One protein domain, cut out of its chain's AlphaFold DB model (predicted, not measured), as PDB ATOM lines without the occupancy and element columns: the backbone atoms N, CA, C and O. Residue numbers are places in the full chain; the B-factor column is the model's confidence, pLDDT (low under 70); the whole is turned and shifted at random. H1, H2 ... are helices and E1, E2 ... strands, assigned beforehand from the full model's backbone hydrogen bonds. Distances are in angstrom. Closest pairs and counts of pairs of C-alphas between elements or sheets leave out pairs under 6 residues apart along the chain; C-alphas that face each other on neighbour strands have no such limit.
ATOM      1  N   VAL A   6    -102.436  27.701 540.359       57.53
ATOM      2  CA  VAL A   6    -101.902  27.179 541.624       57.53
ATOM      3  C   VAL A   6    -102.162  25.679 541.686       57.53
ATOM      4  O   VAL A   6    -103.299  25.228 541.578       57.53
ATOM      5  N   PHE A   7    -101.102  24.908 541.866       62.56
ATOM      6  CA  PHE A   7    -101.121  23.464 542.006       62.56
ATOM      7  C   PHE A   7    -100.671  23.085 543.407       62.56
ATOM      8  O   PHE A   7     -99.712  23.629 543.948       62.56
ATOM      9  N   LEU A   8    -101.348  22.120 544.000       66.00
ATOM     10  CA  LEU A   8    -100.998  21.615 545.310       66.00
ATOM     11  C   LEU A   8    -100.684  20.134 545.202       66.00
ATOM     12  O   LEU A   8    -101.526  19.345 544.778       66.00
ATOM     13  N   LEU A   9     -99.460  19.778 545.568       65.50
ATOM     14  CA  LEU A   9     -98.960  18.416 545.536       65.50
ATOM     15  C   LEU A   9     -99.107  17.795 546.924       65.50
ATOM     16  O   LEU A   9     -98.684  18.337 547.940       65.50
ATOM     17  N   LEU A  10     -99.718  16.626 546.981       61.34
ATOM     18  CA  LEU A  10     -99.854  15.853 548.206       61.34
ATOM     19  C   LEU A  10     -98.854  14.711 548.148       61.34
ATOM     20  O   LEU A  10     -99.066  13.753 547.398       61.34
ATOM     21  N   GLN A  11     -97.769  14.826 548.912       47.94
ATOM     22  CA  GLN A  11     -96.749  13.790 549.003       47.94
ATOM     23  C   GLN A  11     -97.142  12.759 550.064       47.94
ATOM     24  O   GLN A  11     -97.651  13.093 551.132       47.94
ATOM     25  N   PHE A  12     -96.884  11.488 549.758       41.19
ATOM     26  CA  PHE A  12     -97.015  10.387 550.707       41.19
ATOM     27  C   PHE A  12     -95.702   9.610 550.788       41.19
ATOM     28  O   PHE A  12     -95.249   9.037 549.792       41.19
ATOM     29  N   SER A  13     -95.108   9.568 551.978       33.34
ATOM     30  CA  SER A  13     -93.904   8.788 552.256       33.34
ATOM     31  C   SER A  13     -94.306   7.443 552.856       33.34
ATOM     32  O   SER A  13     -94.692   7.349 554.018       33.34
ATOM     33  N   VAL A  14     -94.204   6.359 552.079       29.72
ATOM     34  CA  VAL A  14     -94.362   4.997 552.621       29.72
ATOM     35  C   VAL A  14     -93.039   4.570 553.252       29.72
ATOM     36  O   VAL A  14     -92.250   3.829 552.673       29.72
ATOM     37  N   GLY A  15     -92.765   5.095 554.441       28.67
ATOM     38  CA  GLY A  15     -91.578   4.768 555.213       28.67
ATOM     39  C   GLY A  15     -91.803   5.135 556.667       28.67
ATOM     40  O   GLY A  15     -91.837   6.309 557.009       28.67
ATOM     41  N   PHE A  30    -105.558  22.316 568.467       45.34
ATOM     42  CA  PHE A  30    -105.149  22.423 567.068       45.34
ATOM     43  C   PHE A  30    -104.052  21.408 566.749       45.34
ATOM     44  O   PHE A  30    -102.977  21.412 567.350       45.34
ATOM     45  N   LEU A  31    -104.326  20.532 565.778       51.31
ATOM     46  CA  LEU A  31    -103.297  19.723 565.128       51.31
ATOM     47  C   LEU A  31    -102.200  20.629 564.540       51.31
ATOM     48  O   LEU A  31    -102.446  21.817 564.303       51.31
ATOM     49  N   PRO A  32    -100.995  20.091 564.260       61.81
ATOM     50  CA  PRO A  32     -99.931  20.854 563.620       61.81
ATOM     51  C   PRO A  32    -100.443  21.538 562.349       61.81
ATOM     52  O   PRO A  32    -100.877  20.889 561.398       61.81
ATOM     53  N   SER A  33    -100.394  22.869 562.342       59.31
ATOM     54  CA  SER A  33    -100.537  23.636 561.111       59.31
ATOM     55  C   SER A  33     -99.250  23.475 560.307       59.31
ATOM     56  O   SER A  33     -98.151  23.751 560.794       59.31
ATOM     57  N   TYR A  34     -99.367  22.986 559.076       71.00
ATOM     58  CA  TYR A  34     -98.211  22.822 558.200       71.00
ATOM     59  C   TYR A  34     -98.078  24.094 557.382       71.00
ATOM     60  O   TYR A  34     -98.898  24.327 556.503       71.00
ATOM     61  N   MET A  35     -97.087  24.934 557.678       79.12
ATOM     62  CA  MET A  35     -96.793  26.120 556.873       79.12
ATOM     63  C   MET A  35     -95.674  25.804 555.884       79.12
ATOM     64  O   MET A  35     -94.552  25.502 556.279       79.12
ATOM     65  N   MET A  36     -95.980  25.929 554.598       81.50
ATOM     66  CA  MET A  36     -95.065  25.657 553.496       81.50
ATOM     67  C   MET A  36     -94.929  26.881 552.594       81.50
ATOM     68  O   MET A  36     -95.810  27.744 552.531       81.50
ATOM     69  N   ARG A  37     -93.793  26.990 551.905       79.31
ATOM     70  CA  ARG A  37     -93.580  28.031 550.895       79.31
ATOM     71  C   ARG A  37     -94.144  27.575 549.556       79.31
ATOM     72  O   ARG A  37     -94.119  26.390 549.245       79.31
ATOM     73  N   LEU A  38     -94.650  28.532 548.787       79.44
ATOM     74  CA  LEU A  38     -95.029  28.306 547.399       79.44
ATOM     75  C   LEU A  38     -93.786  28.423 546.509       79.44
ATOM     76  O   LEU A  38     -93.022  29.381 546.625       79.44
ATOM     77  N   GLU A  39     -93.617  27.476 545.597       80.56
ATOM     78  CA  GLU A  39     -92.556  27.443 544.596       80.56
ATOM     79  C   GLU A  39     -93.132  27.779 543.223       80.56
ATOM     80  O   GLU A  39     -94.151  27.220 542.828       80.56
ATOM     81  N   PHE A  40     -92.500  28.675 542.466       76.00
ATOM     82  CA  PHE A  40     -92.936  28.960 541.100       76.00
ATOM     83  C   PHE A  40     -92.175  28.088 540.101       76.00
ATOM     84  O   PHE A  40     -90.956  28.197 539.984       76.00
ATOM     85  N   ARG A  41     -92.887  27.224 539.378       75.00
ATOM     86  CA  ARG A  41     -92.331  26.289 538.391       75.00
ATOM     87  C   ARG A  41     -93.250  26.198 537.185       75.00
ATOM     88  O   ARG A  41     -94.455  26.092 537.350       75.00
ATOM     89  N   ASP A  42     -92.701  26.244 535.975       74.25
ATOM     90  CA  ASP A  42     -93.455  26.004 534.732       74.25
ATOM     91  C   ASP A  42     -94.744  26.841 534.588       74.25
ATOM     92  O   ASP A  42     -95.744  26.372 534.054       74.25
ATOM     93  N   ARG A  43     -94.715  28.105 535.044       73.56
ATOM     94  CA  ARG A  43     -95.865  29.044 535.110       73.56
ATOM     95  C   ARG A  43     -96.932  28.703 536.156       73.56
ATOM     96  O   ARG A  43     -98.054  29.215 536.104       73.56
ATOM     97  N   HIS A  44     -96.564  27.888 537.131       75.81
ATOM     98  CA  HIS A  44     -97.431  27.390 538.179       75.81
ATOM     99  C   HIS A  44     -96.847  27.666 539.554       75.81
ATOM    100  O   HIS A  44     -95.643  27.556 539.763       75.81
ATOM    101  N   TRP A  45     -97.709  27.999 540.507       80.94
ATOM    102  CA  TRP A  45     -97.330  28.035 541.916       80.94
ATOM    103  C   TRP A  45     -97.616  26.679 542.534       80.94
ATOM    104  O   TRP A  45     -98.745  26.209 542.456       80.94
ATOM    105  N   ILE A  46     -96.604  26.059 543.121       81.94
ATOM    106  CA  ILE A  46     -96.642  24.700 543.638       81.94
ATOM    107  C   ILE A  46     -96.380  24.729 545.137       81.94
ATOM    108  O   ILE A  46     -95.447  25.378 545.598       81.94
ATOM    109  N   VAL A  47     -97.186  24.011 545.910       84.06
ATOM    110  CA  VAL A  47     -96.866  23.706 547.308       84.06
ATOM    111  C   VAL A  47     -97.091  22.234 547.584       84.06
ATOM    112  O   VAL A  47     -98.063  21.659 547.097       84.06
ATOM    113  N   THR A  48     -96.200  21.644 548.379       82.88
ATOM    114  CA  THR A  48     -96.255  20.227 548.727       82.88
ATOM    115  C   THR A  48     -96.540  20.036 550.212       82.88
ATOM    116  O   THR A  48     -95.857  20.623 551.048       82.88
ATOM    117  N   PHE A  49     -97.524  19.197 550.542       82.88
ATOM    118  CA  PHE A  49     -97.839  18.812 551.921       82.88
ATOM    119  C   PHE A  49     -97.702  17.301 552.109       82.88
ATOM    120  O   PHE A  49     -98.146  16.530 551.255       82.88
ATOM    121  N   ASP A  50     -97.126  16.883 553.238       77.94
ATOM    122  CA  ASP A  50     -97.157  15.485 553.675       77.94
ATOM    123  C   ASP A  50     -98.436  15.227 554.482       77.94
ATOM    124  O   ASP A  50     -98.634  15.792 555.557       77.94
ATOM    125  N   LEU A  51     -99.317  14.377 553.949       78.00
ATOM    126  CA  LEU A  51    -100.589  14.020 554.588       78.00
ATOM    127  C   LEU A  51    -100.544  12.682 555.333       78.00
ATOM    128  O   LEU A  51    -101.582  12.185 555.771       78.00
ATOM    129  N   SER A  52     -99.368  12.080 555.501       74.31
ATOM    130  CA  SER A  52     -99.212  10.834 556.263       74.31
ATOM    131  C   SER A  52     -99.842  10.893 557.673       74.31
ATOM    132  O   SER A  52    -100.458   9.900 558.079       74.31
ATOM    133  N   PRO A  53     -99.796  12.031 558.402       71.25
ATOM    134  CA  PRO A  53    -100.484  12.170 559.688       71.25
ATOM    135  C   PRO A  53    -102.015  12.100 559.578       71.25
ATOM    136  O   PRO A  53    -102.647  11.455 560.408       71.25
ATOM    137  N   LEU A  54    -102.615  12.663 558.519       72.88
ATOM    138  CA  LEU A  54    -104.070  12.614 558.301       72.88
ATOM    139  C   LEU A  54    -104.588  11.192 558.099       72.88
ATOM    140  O   LEU A  54    -105.687  10.869 558.526       72.88
ATOM    141  N   LEU A  55    -103.790  10.334 557.463       70.88
ATOM    142  CA  LEU A  55    -104.135   8.922 557.272       70.88
ATOM    143  C   LEU A  55    -104.076   8.108 558.570       70.88
ATOM    144  O   LEU A  55    -104.568   6.980 558.607       70.88
ATOM    145  N   SER A  56    -103.415   8.643 559.596       68.81
ATOM    146  CA  SER A  56    -103.293   8.019 560.914       68.81
ATOM    147  C   SER A  56    -104.358   8.532 561.890       68.81
ATOM    148  O   SER A  56    -104.645   7.860 562.882       68.81
ATOM    149  N   GLU A  57    -104.948   9.692 561.597       71.81
ATOM    150  CA  GLU A  57    -105.973  10.340 562.406       71.81
ATOM    151  C   GLU A  57    -107.338   9.673 562.205       71.81
ATOM    152  O   GLU A  57    -107.730   9.349 561.084       71.81
ATOM    153  N   ARG A  58    -108.074   9.448 563.297       66.81
ATOM    154  CA  ARG A  58    -109.348   8.708 563.242       66.81
ATOM    155  C   ARG A  58    -110.558   9.616 563.044       66.81
ATOM    156  O   ARG A  58    -111.569   9.141 562.538       66.81
ATOM    157  N   HIS A  59    -110.459  10.892 563.424       77.75
ATOM    158  CA  HIS A  59    -111.588  11.827 563.392       77.75
ATOM    159  C   HIS A  59    -111.157  13.220 562.923       77.75
ATOM    160  O   HIS A  59    -111.071  14.166 563.707       77.75
ATOM    161  N   VAL A  60    -110.901  13.351 561.621       83.25
ATOM    162  CA  VAL A  60    -110.739  14.658 560.970       83.25
ATOM    163  C   VAL A  60    -112.128  15.263 560.748       83.25
ATOM    164  O   VAL A  60    -112.933  14.708 560.007       83.25
ATOM    165  N   GLN A  61    -112.410  16.398 561.388       86.62
ATOM    166  CA  GLN A  61    -113.678  17.123 561.256       86.62
ATOM    167  C   GLN A  61    -113.666  18.067 560.056       86.62
ATOM    168  O   GLN A  61    -114.623  18.123 559.286       86.62
ATOM    169  N   ALA A  62    -112.576  18.816 559.904       87.81
ATOM    170  CA  ALA A  62    -112.421  19.782 558.833       87.81
ATOM    171  C   ALA A  62    -110.956  19.913 558.430       87.81
ATOM    172  O   ALA A  62    -110.042  19.732 559.235       87.81
ATOM    173  N   VAL A  63    -110.735  20.253 557.165       90.19
ATOM    174  CA  VAL A  63    -109.429  20.628 556.638       90.19
ATOM    175  C   VAL A  63    -109.579  21.893 555.812       90.19
ATOM    176  O   VAL A  63    -110.338  21.942 554.839       90.19
ATOM    177  N   GLU A  64    -108.808  22.900 556.191       92.00
ATOM    178  CA  GLU A  64    -108.729  24.172 555.497       92.00
ATOM    179  C   GLU A  64    -107.365  24.337 554.841       92.00
ATOM    180  O   GLU A  64    -106.316  24.137 555.455       92.00
ATOM    181  N   LEU A  65    -107.389  24.770 553.588       89.81
ATOM    182  CA  LEU A  65    -106.214  25.206 552.862       89.81
ATOM    183  C   LEU A  65    -106.200  26.727 552.825       89.81
ATOM    184  O   LEU A  65    -107.060  27.345 552.202       89.81
ATOM    185  N   ARG A  66    -105.197  27.333 553.449       89.75
ATOM    186  CA  ARG A  66    -104.989  28.780 553.445       89.75
ATOM    187  C   ARG A  66    -103.762  29.082 552.613       89.75
ATOM    188  O   ARG A  66    -102.717  28.513 552.877       89.75
ATOM    189  N   PHE A  67    -103.811  29.973 551.639       85.44
ATOM    190  CA  PHE A  67    -102.583  30.404 550.975       85.44
ATOM    191  C   PHE A  67    -102.602  31.873 550.634       85.44
ATOM    192  O   PHE A  67    -103.651  32.477 550.407       85.44
ATOM    193  N   ARG A  68    -101.399  32.438 550.597       81.25
ATOM    194  CA  ARG A  68    -101.183  33.799 550.168       81.25
ATOM    195  C   ARG A  68    -101.061  33.847 548.662       81.25
ATOM    196  O   ARG A  68    -100.083  33.346 548.108       81.25
ATOM    197  N   ALA A  69    -102.075  34.424 548.022       67.75
ATOM    198  CA  ALA A  69    -102.080  34.620 546.584       67.75
ATOM    199  C   ALA A  69    -100.890  35.525 546.205       67.75
ATOM    200  O   ALA A  69    -100.769  36.633 546.737       67.75
ATOM    201  N   PRO A  70     -99.987  35.071 545.321       65.81
ATOM    202  CA  PRO A  70     -98.895  35.899 544.836       65.81
ATOM    203  C   PRO A  70     -99.464  37.097 544.080       65.81
ATOM    204  O   PRO A  70    -100.330  36.919 543.224       65.81
ATOM    205  N   ALA A  71     -98.937  38.301 544.318       61.16
ATOM    206  CA  ALA A  71     -99.373  39.520 543.621       61.16
ATOM    207  C   ALA A  71     -99.293  39.397 542.082       61.16
ATOM    208  O   ALA A  71    -100.031  40.055 541.358       61.16
ATOM    209  N   THR A  72     -98.437  38.500 541.582       54.53
ATOM    210  CA  THR A  72     -98.248  38.222 540.152       54.53
ATOM    211  C   THR A  72     -99.370  37.408 539.512       54.53
ATOM    212  O   THR A  72     -99.412  37.314 538.288       54.53
ATOM    213  N   THR A  73    -100.275  36.805 540.295       57.50
ATOM    214  CA  THR A  73    -101.378  36.010 539.727       57.50
ATOM    215  C   THR A  73    -102.429  36.869 539.029       57.50
ATOM    216  O   THR A  73    -103.148  36.327 538.197       57.50
ATOM    217  N   GLY A  74    -102.462  38.189 539.270       49.50
ATOM    218  CA  GLY A  74    -103.220  39.186 538.495       49.50
ATOM    219  C   GLY A  74    -104.747  39.042 538.522       49.50
ATOM    220  O   GLY A  74    -105.441  40.018 538.258       49.50
ATOM    221  N   SER A  75    -105.275  37.867 538.875       55.62
ATOM    222  CA  SER A  75    -106.696  37.576 538.967       55.62
ATOM    223  C   SER A  75    -107.067  36.937 540.317       55.62
ATOM    224  O   SER A  75    -106.406  35.999 540.793       55.62
ATOM    225  N   PRO A  76    -108.158  37.409 540.949       59.16
ATOM    226  CA  PRO A  76    -108.758  36.758 542.113       59.16
ATOM    227  C   PRO A  76    -109.241  35.325 541.805       59.16
ATOM    228  O   PRO A  76    -109.376  34.521 542.721       59.16
ATOM    229  N   ASP A  77    -109.357  34.967 540.523       65.38
ATOM    230  CA  ASP A  77    -110.001  33.731 540.059       65.38
ATOM    231  C   ASP A  77    -109.002  32.664 539.586       65.38
ATOM    232  O   ASP A  77    -109.336  31.757 538.825       65.38
ATOM    233  N   ALA A  78    -107.733  32.776 539.995       70.94
ATOM    234  CA  ALA A  78    -106.735  31.760 539.673       70.94
ATOM    235  C   ALA A  78    -107.201  30.374 540.178       70.94
ATOM    236  O   ALA A  78    -107.409  30.213 541.388       70.94
ATOM    237  N   PRO A  79    -107.355  29.373 539.288       78.31
ATOM    238  CA  PRO A  79    -107.852  28.066 539.680       78.31
ATOM    239  C   PRO A  79    -106.813  27.350 540.540       78.31
ATOM    240  O   PRO A  79    -105.607  27.403 540.267       78.31
ATOM    241  N   VAL A  80    -107.305  26.661 541.568       84.69
ATOM    242  CA  VAL A  80    -106.487  25.878 542.495       84.69
ATOM    243  C   VAL A  80    -106.739  24.403 542.235       84.69
ATOM    244  O   VAL A  80    -107.872  23.943 542.361       84.69
ATOM    245  N   GLU A  81    -105.704  23.653 541.876       88.25
ATOM    246  CA  GLU A  81    -105.797  22.213 541.641       88.25
ATOM    247  C   GLU A  81    -105.130  21.418 542.760       88.25
ATOM    248  O   GLU A  81    -104.005  21.708 543.163       88.25
ATOM    249  N   LEU A  82    -105.816  20.377 543.228       87.50
ATOM    250  CA  LEU A  82    -105.293  19.437 544.208       87.50
ATOM    251  C   LEU A  82    -104.808  18.181 543.480       87.50
ATOM    252  O   LEU A  82    -105.575  17.557 542.747       87.50
ATOM    253  N   ARG A  83    -103.552  17.791 543.676       84.81
ATOM    254  CA  ARG A  83    -102.935  16.642 543.004       84.81
ATOM    255  C   ARG A  83    -102.232  15.763 544.024       84.81
ATOM    256  O   ARG A  83    -101.541  16.238 544.917       84.81
ATOM    257  N   HIS A  84    -102.402  14.457 543.892       80.50
ATOM    258  CA  HIS A  84    -101.642  13.479 544.645       80.50
ATOM    259  C   HIS A  84    -100.361  13.135 543.896       80.50
ATOM    260  O   HIS A  84    -100.409  12.748 542.731       80.50
ATOM    261  N   HIS A  85     -99.227  13.243 544.584       75.06
ATOM    262  CA  HIS A  85     -97.927  12.855 544.072       75.06
ATOM    263  C   HIS A  85     -97.411  11.632 544.833       75.06
ATOM    264  O   HIS A  85     -97.140  11.690 546.038       75.06
ATOM    265  N   ARG A  86     -97.268  10.504 544.131       65.62
ATOM    266  CA  ARG A  86     -96.792   9.258 544.733       65.62
ATOM    267  C   ARG A  86     -95.342   8.977 544.361       65.62
ATOM    268  O   ARG A  86     -95.033   8.583 543.241       65.62
ATOM    269  N   VAL A  87     -94.455   9.066 545.350       57.88
ATOM    270  CA  VAL A  87     -93.062   8.621 545.219       57.88
ATOM    271  C   VAL A  87     -92.999   7.128 545.541       57.88
ATOM    272  O   VAL A  87     -92.635   6.722 546.642       57.88
ATOM    273  N   THR A  88     -93.405   6.268 544.604       50.03
ATOM    274  CA  THR A  88     -93.124   4.830 544.730       50.03
ATOM    275  C   THR A  88     -92.099   4.375 543.705       50.03
ATOM    276  O   THR A  88     -92.439   4.154 542.550       50.03
ATOM    277  N   ARG A  89     -90.885   4.121 544.222       51.38
ATOM    278  CA  ARG A  89     -89.652   3.607 543.584       51.38
ATOM    279  C   ARG A  89     -88.746   4.683 542.967       51.38
ATOM    280  O   ARG A  89     -89.253   5.681 542.465       51.38
ATOM    281  N   PRO A  90     -87.407   4.493 543.002       51.50
ATOM    282  CA  PRO A  90     -86.498   5.358 542.272       51.50
ATOM    283  C   PRO A  90     -86.837   5.271 540.789       51.50
ATOM    284  O   PRO A  90     -86.877   4.195 540.190       51.50
ATOM    285  N   CYS A  91     -87.115   6.432 540.227       52.75
ATOM    286  CA  CYS A  91     -87.385   6.609 538.818       52.75
ATOM    287  C   CYS A  91     -86.179   6.147 538.004       52.75
ATOM    288  O   CYS A  91     -85.065   6.604 538.277       52.75
ATOM    289  N   PRO A  92     -86.354   5.248 537.019       53.12
ATOM    290  CA  PRO A  92     -85.292   4.952 536.071       53.12
ATOM    291  C   PRO A  92     -84.826   6.271 535.443       53.12
ATOM    292  O   PRO A  92     -85.664   7.065 535.019       53.12
ATOM    293  N   ARG A  93     -83.505   6.496 535.381       53.44
ATOM    294  CA  ARG A  93     -82.832   7.767 535.019       53.44
ATOM    295  C   ARG A  93     -83.216   8.387 533.656       53.44
ATOM    296  O   ARG A  93     -82.685   9.430 533.302       53.44
ATOM    297  N   HIS A  94     -84.146   7.788 532.912       47.97
ATOM    298  CA  HIS A  94     -84.529   8.184 531.556       47.97
ATOM    299  C   HIS A  94     -86.045   8.234 531.304       47.97
ATOM    300  O   HIS A  94     -86.460   8.256 530.147       47.97
ATOM    301  N   ARG A  95     -86.901   8.243 532.340       44.09
ATOM    302  CA  ARG A  95     -88.348   8.451 532.152       44.09
ATOM    303  C   ARG A  95     -88.939   9.416 533.172       44.09
ATOM    304  O   ARG A  95     -88.590   9.390 534.349       44.09
ATOM    305  N   VAL A  96     -89.868  10.236 532.688       46.69
ATOM    306  CA  VAL A  96     -90.716  11.123 533.486       46.69
ATOM    307  C   VAL A  96     -91.558  10.257 534.423       46.69
ATOM    308  O   VAL A  96     -92.443   9.521 533.993       46.69
ATOM    309  N   CYS A  97     -91.233  10.294 535.711       52.09
ATOM    310  CA  CYS A  97     -92.015   9.638 536.744       52.09
ATOM    311  C   CYS A  97     -93.224  10.484 537.096       52.09
ATOM    312  O   CYS A  97     -93.105  11.481 537.805       52.09
ATOM    313  N   VAL A  98     -94.387  10.071 536.619       52.00
ATOM    314  CA  VAL A  98     -95.651  10.717 536.949       52.00
ATOM    315  C   VAL A  98     -96.631   9.615 537.336       52.00
ATOM    316  O   VAL A  98     -97.359   9.095 536.503       52.00
ATOM    317  N   GLU A  99     -96.650   9.244 538.619       58.00
ATOM    318  CA  GLU A  99     -97.919   8.870 539.259       58.00
ATOM    319  C   GLU A  99     -98.456  10.134 539.946       58.00
ATOM    320  O   GLU A  99     -98.431  10.273 541.169       58.00
ATOM    321  N   GLU A 100     -98.858  11.109 539.127       67.50
ATOM    322  CA  GLU A 100     -99.520  12.330 539.574       67.50
ATOM    323  C   GLU A 100    -101.015  12.191 539.281       67.50
ATOM    324  O   GLU A 100    -101.453  12.272 538.133       67.50
ATOM    325  N   GLN A 101    -101.803  11.928 540.319       77.25
ATOM    326  CA  GLN A 101    -103.250  11.783 540.195       77.25
ATOM    327  C   GLN A 101    -103.916  13.110 540.544       77.25
ATOM    328  O   GLN A 101    -103.811  13.577 541.676       77.25
ATOM    329  N   SER A 102    -104.632  13.717 539.596       82.56
ATOM    330  CA  SER A 102    -105.458  14.885 539.912       82.56
ATOM    331  C   SER A 102    -106.631  14.478 540.803       82.56
ATOM    332  O   SER A 102    -107.346  13.518 540.515       82.56
ATOM    333  N   LEU A 103    -106.826  15.221 541.889       85.06
ATOM    334  CA  LEU A 103    -108.018  15.172 542.737       85.06
ATOM    335  C   LEU A 103    -109.034  16.253 542.314       85.06
ATOM    336  O   LEU A 103    -110.112  16.355 542.903       85.06
ATOM    337  N   GLY A 104    -108.693  17.049 541.293       86.25
ATOM    338  CA  GLY A 104    -109.524  18.066 540.657       86.25
ATOM    339  C   GLY A 104    -109.255  19.499 541.126       86.25
ATOM    340  O   GLY A 104    -108.497  19.752 542.068       86.25
ATOM    341  N   PHE A 105    -109.974  20.442 540.509       87.56
ATOM    342  CA  PHE A 105    -109.961  21.875 540.834       87.56
ATOM    343  C   PHE A 105    -110.897  22.220 541.985       87.56
ATOM    344  O   PHE A 105    -111.991  21.655 542.078       87.56
ATOM    345  N   LEU A 106    -110.458  23.073 542.905       87.50
ATOM    346  CA  LEU A 106    -111.290  23.571 543.993       87.50
ATOM    347  C   LEU A 106    -112.297  24.571 543.414       87.50
ATOM    348  O   LEU A 106    -111.875  25.566 542.824       87.50
ATOM    349  N   PRO A 107    -113.609  24.301 543.525       85.25
ATOM    350  CA  PRO A 107    -114.620  25.223 543.030       85.25
ATOM    351  C   PRO A 107    -114.671  26.476 543.907       85.25
ATOM    352  O   PRO A 107    -114.321  26.430 545.088       85.25
ATOM    353  N   GLU A 108    -115.199  27.572 543.370       83.06
ATOM    354  CA  GLU A 108    -115.457  28.793 544.148       83.06
ATOM    355  C   GLU A 108    -116.372  28.537 545.350       83.06
ATOM    356  O   GLU A 108    -116.169  29.124 546.402       83.06
ATOM    357  N   SER A 109    -117.296  27.574 545.268       86.19
ATOM    358  CA  SER A 109    -118.147  27.179 546.403       86.19
ATOM    359  C   SER A 109    -117.383  26.608 547.603       86.19
ATOM    360  O   SER A 109    -117.932  26.524 548.697       86.19
ATOM    361  N   SER A 110    -116.125  26.196 547.416       87.81
ATOM    362  CA  SER A 110    -115.252  25.752 548.507       87.81
ATOM    363  C   SER A 110    -114.438  26.886 549.133       87.81
ATOM    364  O   SER A 110    -113.762  26.658 550.132       87.81
ATOM    365  N   LEU A 111    -114.486  28.097 548.574       88.94
ATOM    366  CA  LEU A 111    -113.806  29.279 549.095       88.94
ATOM    367  C   LEU A 111    -114.571  29.810 550.314       88.94
ATOM    368  O   LEU A 111    -115.675  30.327 550.197       88.94
ATOM    369  N   LEU A 112    -113.974  29.674 551.495       87.88
ATOM    370  CA  LEU A 112    -114.532  30.169 552.756       87.88
ATOM    371  C   LEU A 112    -114.289  31.667 552.933       87.88
ATOM    372  O   LEU A 112    -115.110  32.378 553.502       87.88
ATOM    373  N   SER A 113    -113.129  32.146 552.484       84.69
ATOM    374  CA  SER A 113    -112.753  33.551 552.584       84.69
ATOM    375  C   SER A 113    -111.701  33.895 551.541       84.69
ATOM    376  O   SER A 113    -110.779  33.115 551.286       84.69
ATOM    377  N   SER A 114    -111.829  35.079 550.954       82.75
ATOM    378  CA  SER A 114    -110.858  35.641 550.022       82.75
ATOM    379  C   SER A 114    -110.576  37.080 550.411       82.75
ATOM    380  O   SER A 114    -111.482  37.897 550.533       82.75
ATOM    381  N   SER A 115    -109.305  37.380 550.621       77.38
ATOM    382  CA  SER A 115    -108.790  38.715 550.892       77.38
ATOM    383  C   SER A 115    -107.664  39.021 549.913       77.38
ATOM    384  O   SER A 115    -107.163  38.140 549.210       77.38
ATOM    385  N   THR A 116    -107.210  40.272 549.904       72.25
ATOM    386  CA  THR A 116    -106.098  40.722 549.051       72.25
ATOM    387  C   THR A 116    -104.817  39.911 549.253       72.25
ATOM    388  O   THR A 116    -103.995  39.828 548.344       72.25
ATOM    389  N   GLN A 117    -104.638  39.301 550.428       74.69
ATOM    390  CA  GLN A 117    -103.436  38.547 550.763       74.69
ATOM    391  C   GLN A 117    -103.672  37.076 551.056       74.69
ATOM    392  O   GLN A 117    -102.709  36.332 550.980       74.69
ATOM    393  N   TRP A 118    -104.881  36.641 551.400       83.94
ATOM    394  CA  TRP A 118    -105.153  35.265 551.812       83.94
ATOM    395  C   TRP A 118    -106.399  34.725 551.149       83.94
ATOM    396  O   TRP A 118    -107.431  35.389 551.126       83.94
ATOM    397  N   ARG A 119    -106.315  33.477 550.701       86.31
ATOM    398  CA  ARG A 119    -107.466  32.680 550.293       86.31
ATOM    399  C   ARG A 119    -107.561  31.450 551.166       86.31
ATOM    400  O   ARG A 119    -106.543  30.813 551.433       86.31
ATOM    401  N   VAL A 120    -108.773  31.135 551.598       89.12
ATOM    402  CA  VAL A 120    -109.071  30.017 552.488       89.12
ATOM    403  C   VAL A 120    -110.094  29.122 551.811       89.12
ATOM    404  O   VAL A 120    -111.211  29.552 551.551       89.12
ATOM    405  N   TYR A 121    -109.718  27.877 551.541       89.88
ATOM    406  CA  TYR A 121    -110.567  26.873 550.914       89.88
ATOM    407  C   TYR A 121    -110.880  25.744 551.893       89.88
ATOM    408  O   TYR A 121    -109.989  25.232 552.569       89.88
ATOM    409  N   ASN A 122    -112.129  25.293 551.904       92.25
ATOM    410  CA  ASN A 122    -112.524  24.041 552.525       92.25
ATOM    411  C   ASN A 122    -112.159  22.879 551.596       92.25
ATOM    412  O   ASN A 122    -112.734  22.709 550.521       92.25
ATOM    413  N   VAL A 123    -111.212  22.052 552.025       91.56
ATOM    414  CA  VAL A 123    -110.738  20.894 551.250       91.56
ATOM    415  C   VAL A 123    -111.161  19.560 551.868       91.56
ATOM    416  O   VAL A 123    -110.826  18.500 551.337       91.56
ATOM    417  N   THR A 124    -111.959  19.605 552.939       89.75
ATOM    418  CA  THR A 124    -112.365  18.461 553.768       89.75
ATOM    419  C   THR A 124    -112.940  17.318 552.943       89.75
ATOM    420  O   THR A 124    -112.355  16.242 552.884       89.75
ATOM    421  N   ALA A 125    -114.057  17.546 552.243       89.69
ATOM    422  CA  ALA A 125    -114.768  16.478 551.541       89.69
ATOM    423  C   ALA A 125    -113.910  15.813 550.454       89.69
ATOM    424  O   ALA A 125    -114.028  14.616 550.198       89.69
ATOM    425  N   ARG A 126    -113.033  16.584 549.800       89.25
ATOM    426  CA  ARG A 126    -112.151  16.065 548.754       89.25
ATOM    427  C   ARG A 126    -111.014  15.239 549.337       89.25
ATOM    428  O   ARG A 126    -110.741  14.160 548.816       89.25
ATOM    429  N   LEU A 127    -110.388  15.727 550.406       87.31
ATOM    430  CA  LEU A 127    -109.326  14.999 551.087       87.31
ATOM    431  C   LEU A 127    -109.855  13.728 551.749       87.31
ATOM    432  O   LEU A 127    -109.253  12.687 551.528       87.31
ATOM    433  N   LEU A 128    -110.995  13.775 552.445       87.25
ATOM    434  CA  LEU A 128    -111.580  12.597 553.099       87.25
ATOM    435  C   LEU A 128    -111.936  11.489 552.100       87.25
ATOM    436  O   LEU A 128    -111.513  10.348 552.262       87.25
ATOM    437  N   ARG A 129    -112.617  11.829 550.995       87.69
ATOM    438  CA  ARG A 129    -112.909  10.845 549.934       87.69
ATOM    439  C   ARG A 129    -111.639  10.225 549.357       87.69
ATOM    440  O   ARG A 129    -111.604   9.030 549.064       87.69
ATOM    441  N   TRP A 130    -110.599  11.036 549.171       86.31
ATOM    442  CA  TRP A 130    -109.313  10.543 548.698       86.31
ATOM    443  C   TRP A 130    -108.637   9.636 549.736       86.31
ATOM    444  O   TRP A 130    -108.185   8.549 549.374       86.31
ATOM    445  N   THR A 131    -108.608  10.014 551.017       82.00
ATOM    446  CA  THR A 131    -108.019   9.190 552.081       82.00
ATOM    447  C   THR A 131    -108.754   7.864 552.241       82.00
ATOM    448  O   THR A 131    -108.096   6.828 552.331       82.00
ATOM    449  N   ASP A 132    -110.086   7.854 552.172       83.62
ATOM    450  CA  ASP A 132    -110.895   6.631 552.236       83.62
ATOM    451  C   ASP A 132    -110.556   5.678 551.088       83.62
ATOM    452  O   ASP A 132    -110.313   4.484 551.302       83.62
ATOM    453  N   HIS A 133    -110.447   6.216 549.866       81.81
ATOM    454  CA  HIS A 133    -109.998   5.448 548.709       81.81
ATOM    455  C   HIS A 133    -108.593   4.862 548.939       81.81
ATOM    456  O   HIS A 133    -108.361   3.677 548.687       81.81
ATOM    457  N   MET A 134    -107.656   5.647 549.476       75.00
ATOM    458  CA  MET A 134    -106.292   5.183 549.750       75.00
ATOM    459  C   MET A 134    -106.234   4.102 550.838       75.00
ATOM    460  O   MET A 134    -105.500   3.118 550.692       75.00
ATOM    461  N   LEU A 135    -107.030   4.227 551.901       76.25
ATOM    462  CA  LEU A 135    -107.132   3.219 552.959       76.25
ATOM    463  C   LEU A 135    -107.752   1.914 552.434       76.25
ATOM    464  O   LEU A 135    -107.254   0.827 552.750       76.25
ATOM    465  N   ALA A 136    -108.767   1.997 551.570       75.88
ATOM    466  CA  ALA A 136    -109.346   0.834 550.899       75.88
ATOM    467  C   ALA A 136    -108.325   0.122 549.989       75.88
ATOM    468  O   ALA A 136    -108.213  -1.107 550.011       75.88
ATOM    469  N   GLN A 137    -107.511   0.877 549.242       70.06
ATOM    470  CA  GLN A 137    -106.423   0.326 548.424       70.06
ATOM    471  C   GLN A 137    -105.316  -0.318 549.275       70.06
ATOM    472  O   GLN A 137    -104.760  -1.353 548.894       70.06
ATOM    473  N   ARG A 138    -105.003   0.239 550.453       65.31
ATOM    474  CA  ARG A 138    -104.018  -0.337 551.385       65.31
ATOM    475  C   ARG A 138    -104.459  -1.705 551.899       65.31
ATOM    476  O   ARG A 138    -103.645  -2.626 551.889       65.31
ATOM    477  N   LYS A 139    -105.736  -1.871 552.268       60.38
ATOM    478  CA  LYS A 139    -106.292  -3.174 552.685       60.38
ATOM    479  C   LYS A 139    -106.096  -4.250 551.608       60.38
ATOM    480  O   LYS A 139    -105.734  -5.373 551.932       60.38
ATOM    481  N   ARG A 140    -106.225  -3.884 550.326       59.22
ATOM    482  CA  ARG A 140    -105.989  -4.790 549.185       59.22
ATOM    483  C   ARG A 140    -104.508  -5.127 548.969       59.22
ATOM    484  O   ARG A 140    -104.185  -6.231 548.545       59.22
ATOM    485  N   ARG A 141    -103.591  -4.197 549.264       56.62
ATOM    486  CA  ARG A 141    -102.136  -4.376 549.069       56.62
ATOM    487  C   ARG A 141    -101.433  -5.129 550.201       56.62
ATOM    488  O   ARG A 141    -100.386  -5.712 549.950       56.62
ATOM    489  N   ILE A 142    -102.003  -5.179 551.408       54.66
ATOM    490  CA  ILE A 142    -101.436  -5.938 552.546       54.66
ATOM    491  C   ILE A 142    -101.362  -7.455 552.258       54.66
ATOM    492  O   ILE A 142    -100.578  -8.157 552.887       54.66
ATOM    493  N   MET A 143    -102.059  -7.955 551.231       51.75
ATOM    494  CA  MET A 143    -101.914  -9.334 550.748       51.75
ATOM    495  C   MET A 143    -100.697  -9.578 549.833       51.75
ATOM    496  O   MET A 143    -100.450 -10.719 549.451       51.75
ATOM    497  N   ARG A 144     -99.911  -8.553 549.464       50.50
ATOM    498  CA  ARG A 144     -98.722  -8.716 548.609       50.50
ATOM    499  C   ARG A 144     -97.525  -7.891 549.101       50.50
ATOM    500  O   ARG A 144     -97.355  -6.726 548.764       50.50
ATOM    501  N   ASN A 163     -95.014  34.410 549.936       74.62
ATOM    502  CA  ASN A 163     -95.955  33.454 549.356       74.62
ATOM    503  C   ASN A 163     -95.895  32.137 550.133       74.62
ATOM    504  O   ASN A 163     -94.957  31.345 550.013       74.62
ATOM    505  N   ARG A 164     -96.891  31.935 550.992       83.44
ATOM    506  CA  ARG A 164     -96.980  30.798 551.907       83.44
ATOM    507  C   ARG A 164     -98.329  30.128 551.759       83.44
ATOM    508  O   ARG A 164     -99.321  30.803 551.496       83.44
ATOM    509  N   ALA A 165     -98.369  28.829 551.988       84.81
ATOM    510  CA  ALA A 165     -99.599  28.089 552.175       84.81
ATOM    511  C   ALA A 165     -99.567  27.373 553.524       84.81
ATOM    512  O   ALA A 165     -98.514  26.946 553.991       84.81
ATOM    513  N   LEU A 166    -100.725  27.271 554.155       87.88
ATOM    514  CA  LEU A 166    -100.971  26.551 555.380       87.88
ATOM    515  C   LEU A 166    -102.063  25.523 555.138       87.88
ATOM    516  O   LEU A 166    -103.104  25.842 554.564       87.88
ATOM    517  N   LEU A 167    -101.837  24.316 555.629       87.94
ATOM    518  CA  LEU A 167    -102.886  23.321 555.778       87.94
ATOM    519  C   LEU A 167    -103.254  23.239 557.259       87.94
ATOM    520  O   LEU A 167    -102.405  22.920 558.093       87.94
ATOM    521  N   VAL A 168    -104.505  23.565 557.574       87.19
ATOM    522  CA  VAL A 168    -105.053  23.539 558.931       87.19
ATOM    523  C   VAL A 168    -106.010  22.366 559.031       87.19
ATOM    524  O   VAL A 168    -106.923  22.232 558.217       87.19
ATOM    525  N   VAL A 169    -105.790  21.507 560.019       84.75
ATOM    526  CA  VAL A 169    -106.584  20.299 560.236       84.75
ATOM    527  C   VAL A 169    -107.272  20.425 561.585       84.75
ATOM    528  O   VAL A 169    -106.620  20.636 562.603       84.75
ATOM    529  N   PHE A 170    -108.589  20.279 561.587       83.94
ATOM    530  CA  PHE A 170    -109.408  20.251 562.787       83.94
ATOM    531  C   PHE A 170    -109.770  18.797 563.064       83.94
ATOM    532  O   PHE A 170    -110.396  18.143 562.225       83.94
ATOM    533  N   SER A 171    -109.366  18.280 564.220       81.56
ATOM    534  CA  SER A 171    -109.700  16.927 564.661       81.56
ATOM    535  C   SER A 171    -110.393  16.949 566.011       81.56
ATOM    536  O   SER A 171    -110.140  17.813 566.851       81.56
ATOM    537  N   GLN A 172    -111.255  15.961 566.224       74.88
ATOM    538  CA  GLN A 172    -111.879  15.738 567.519       74.88
ATOM    539  C   GLN A 172    -111.149  14.620 568.244       74.88
ATOM    540  O   GLN A 172    -111.175  13.468 567.812       74.88
TER     541      GLN A 172
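This is residues 6 to 15, 30 to 144 and 163 to 172 of the 260 residues of an uncharacterized protein of Bagarius yarrelli (UniProt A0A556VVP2). Two five-stranded sheets lie face to face as a flattened sandwich with crossed strands, one strongly twisted sheet of E3, E4, E1, E6 and E7 and one of E2, E10, E5, E9 and E8. One long helix, H1, begins beside both sheets and runs outward, so that its residues 136 to 141 stick out, as do residues 90 to 96 of the loop between E6 and E7. The printed part has 135 residues, with ten named strands and one named helix in the order E1 to E9, H1, E10; its class is mixed, helices and strands. The first sheet is mixed, the second all antiparallel. The whole is compact, with a radius of gyration of the C-alphas of 15.7 A, and spans 50 by 44 by 23 A.

The strongly twisted sheet runs E3 (residues 39 to 41), E4 (44 to 50), E1 (6 to 12), E6 (80 to 86), E7 (100 to 106). E4 and E1 are parallel at 25 degrees, with N 7 and O 45 2.8 A apart, and E1 and E6 are parallel at 26 degrees, with N 10 and O 83 2.8 A apart. The hairpins E3 and E4, with N 39 and O 46 at 2.8 A, and E6 and E7, with N 84 and O 101 at 2.8 A, are antiparallel. The other sheet runs E2 (34 to 37), E10 (164 to 171), E5 (60 to 67), E9 (119 to 122), E8 (111 to 114). Within hydrogen-bond range are N 36 and O 165 at 2.8 A, N 64 and O 168 at 2.8 A, N 65 and O 121 at 2.8 A, and N 120 and O 113 at 2.8 A, the last in the hairpin E8 and E9. The two sheets form a sandwich, two sheets face to face, the parts that face each other 10.3 A centre to centre and their best planes 12 degrees apart, with the strands of the one at 57 degrees to those of the other. Between them, the closest C-alphas of E2 and E4 are Arg 37 and Val 47, 6.5 A apart. H1 (124 to 141) only grazes both sheets; its closest C-alpha pair with E5 is Thr 124 and Val 63, 4.6 A. In H1 every O i to N i+4 pair is within hydrogen-bond range.

E1 begins at C-alpha 6 (-101.902, 27.179, 541.624) and is 19.7 A long. E4 measures 19.5 A, E5 20.4 A, E6 19.4 A, E7 16.9 A and E10 22.7 A. H1, 25.5 A long, ends at C-alpha 141 (-102.136, -4.376, 549.069). E10 ends at C-alpha 171 (-109.700, 16.927, 564.661).

The C-alphas farthest apart, of Thr 116 and Met 143, are 50.3 A apart. Residues 16 to 29 and 145 to 162 are not printed, with C-alpha gaps of 25.2 A and 42.3 A. The links E5 to E6 and E6 to E7 are long. The mean pLDDT of the printed part is 72.7, with 47 residues under 70, among them 6 to 15, 69 to 77, 86 to 100 and 138 to 144.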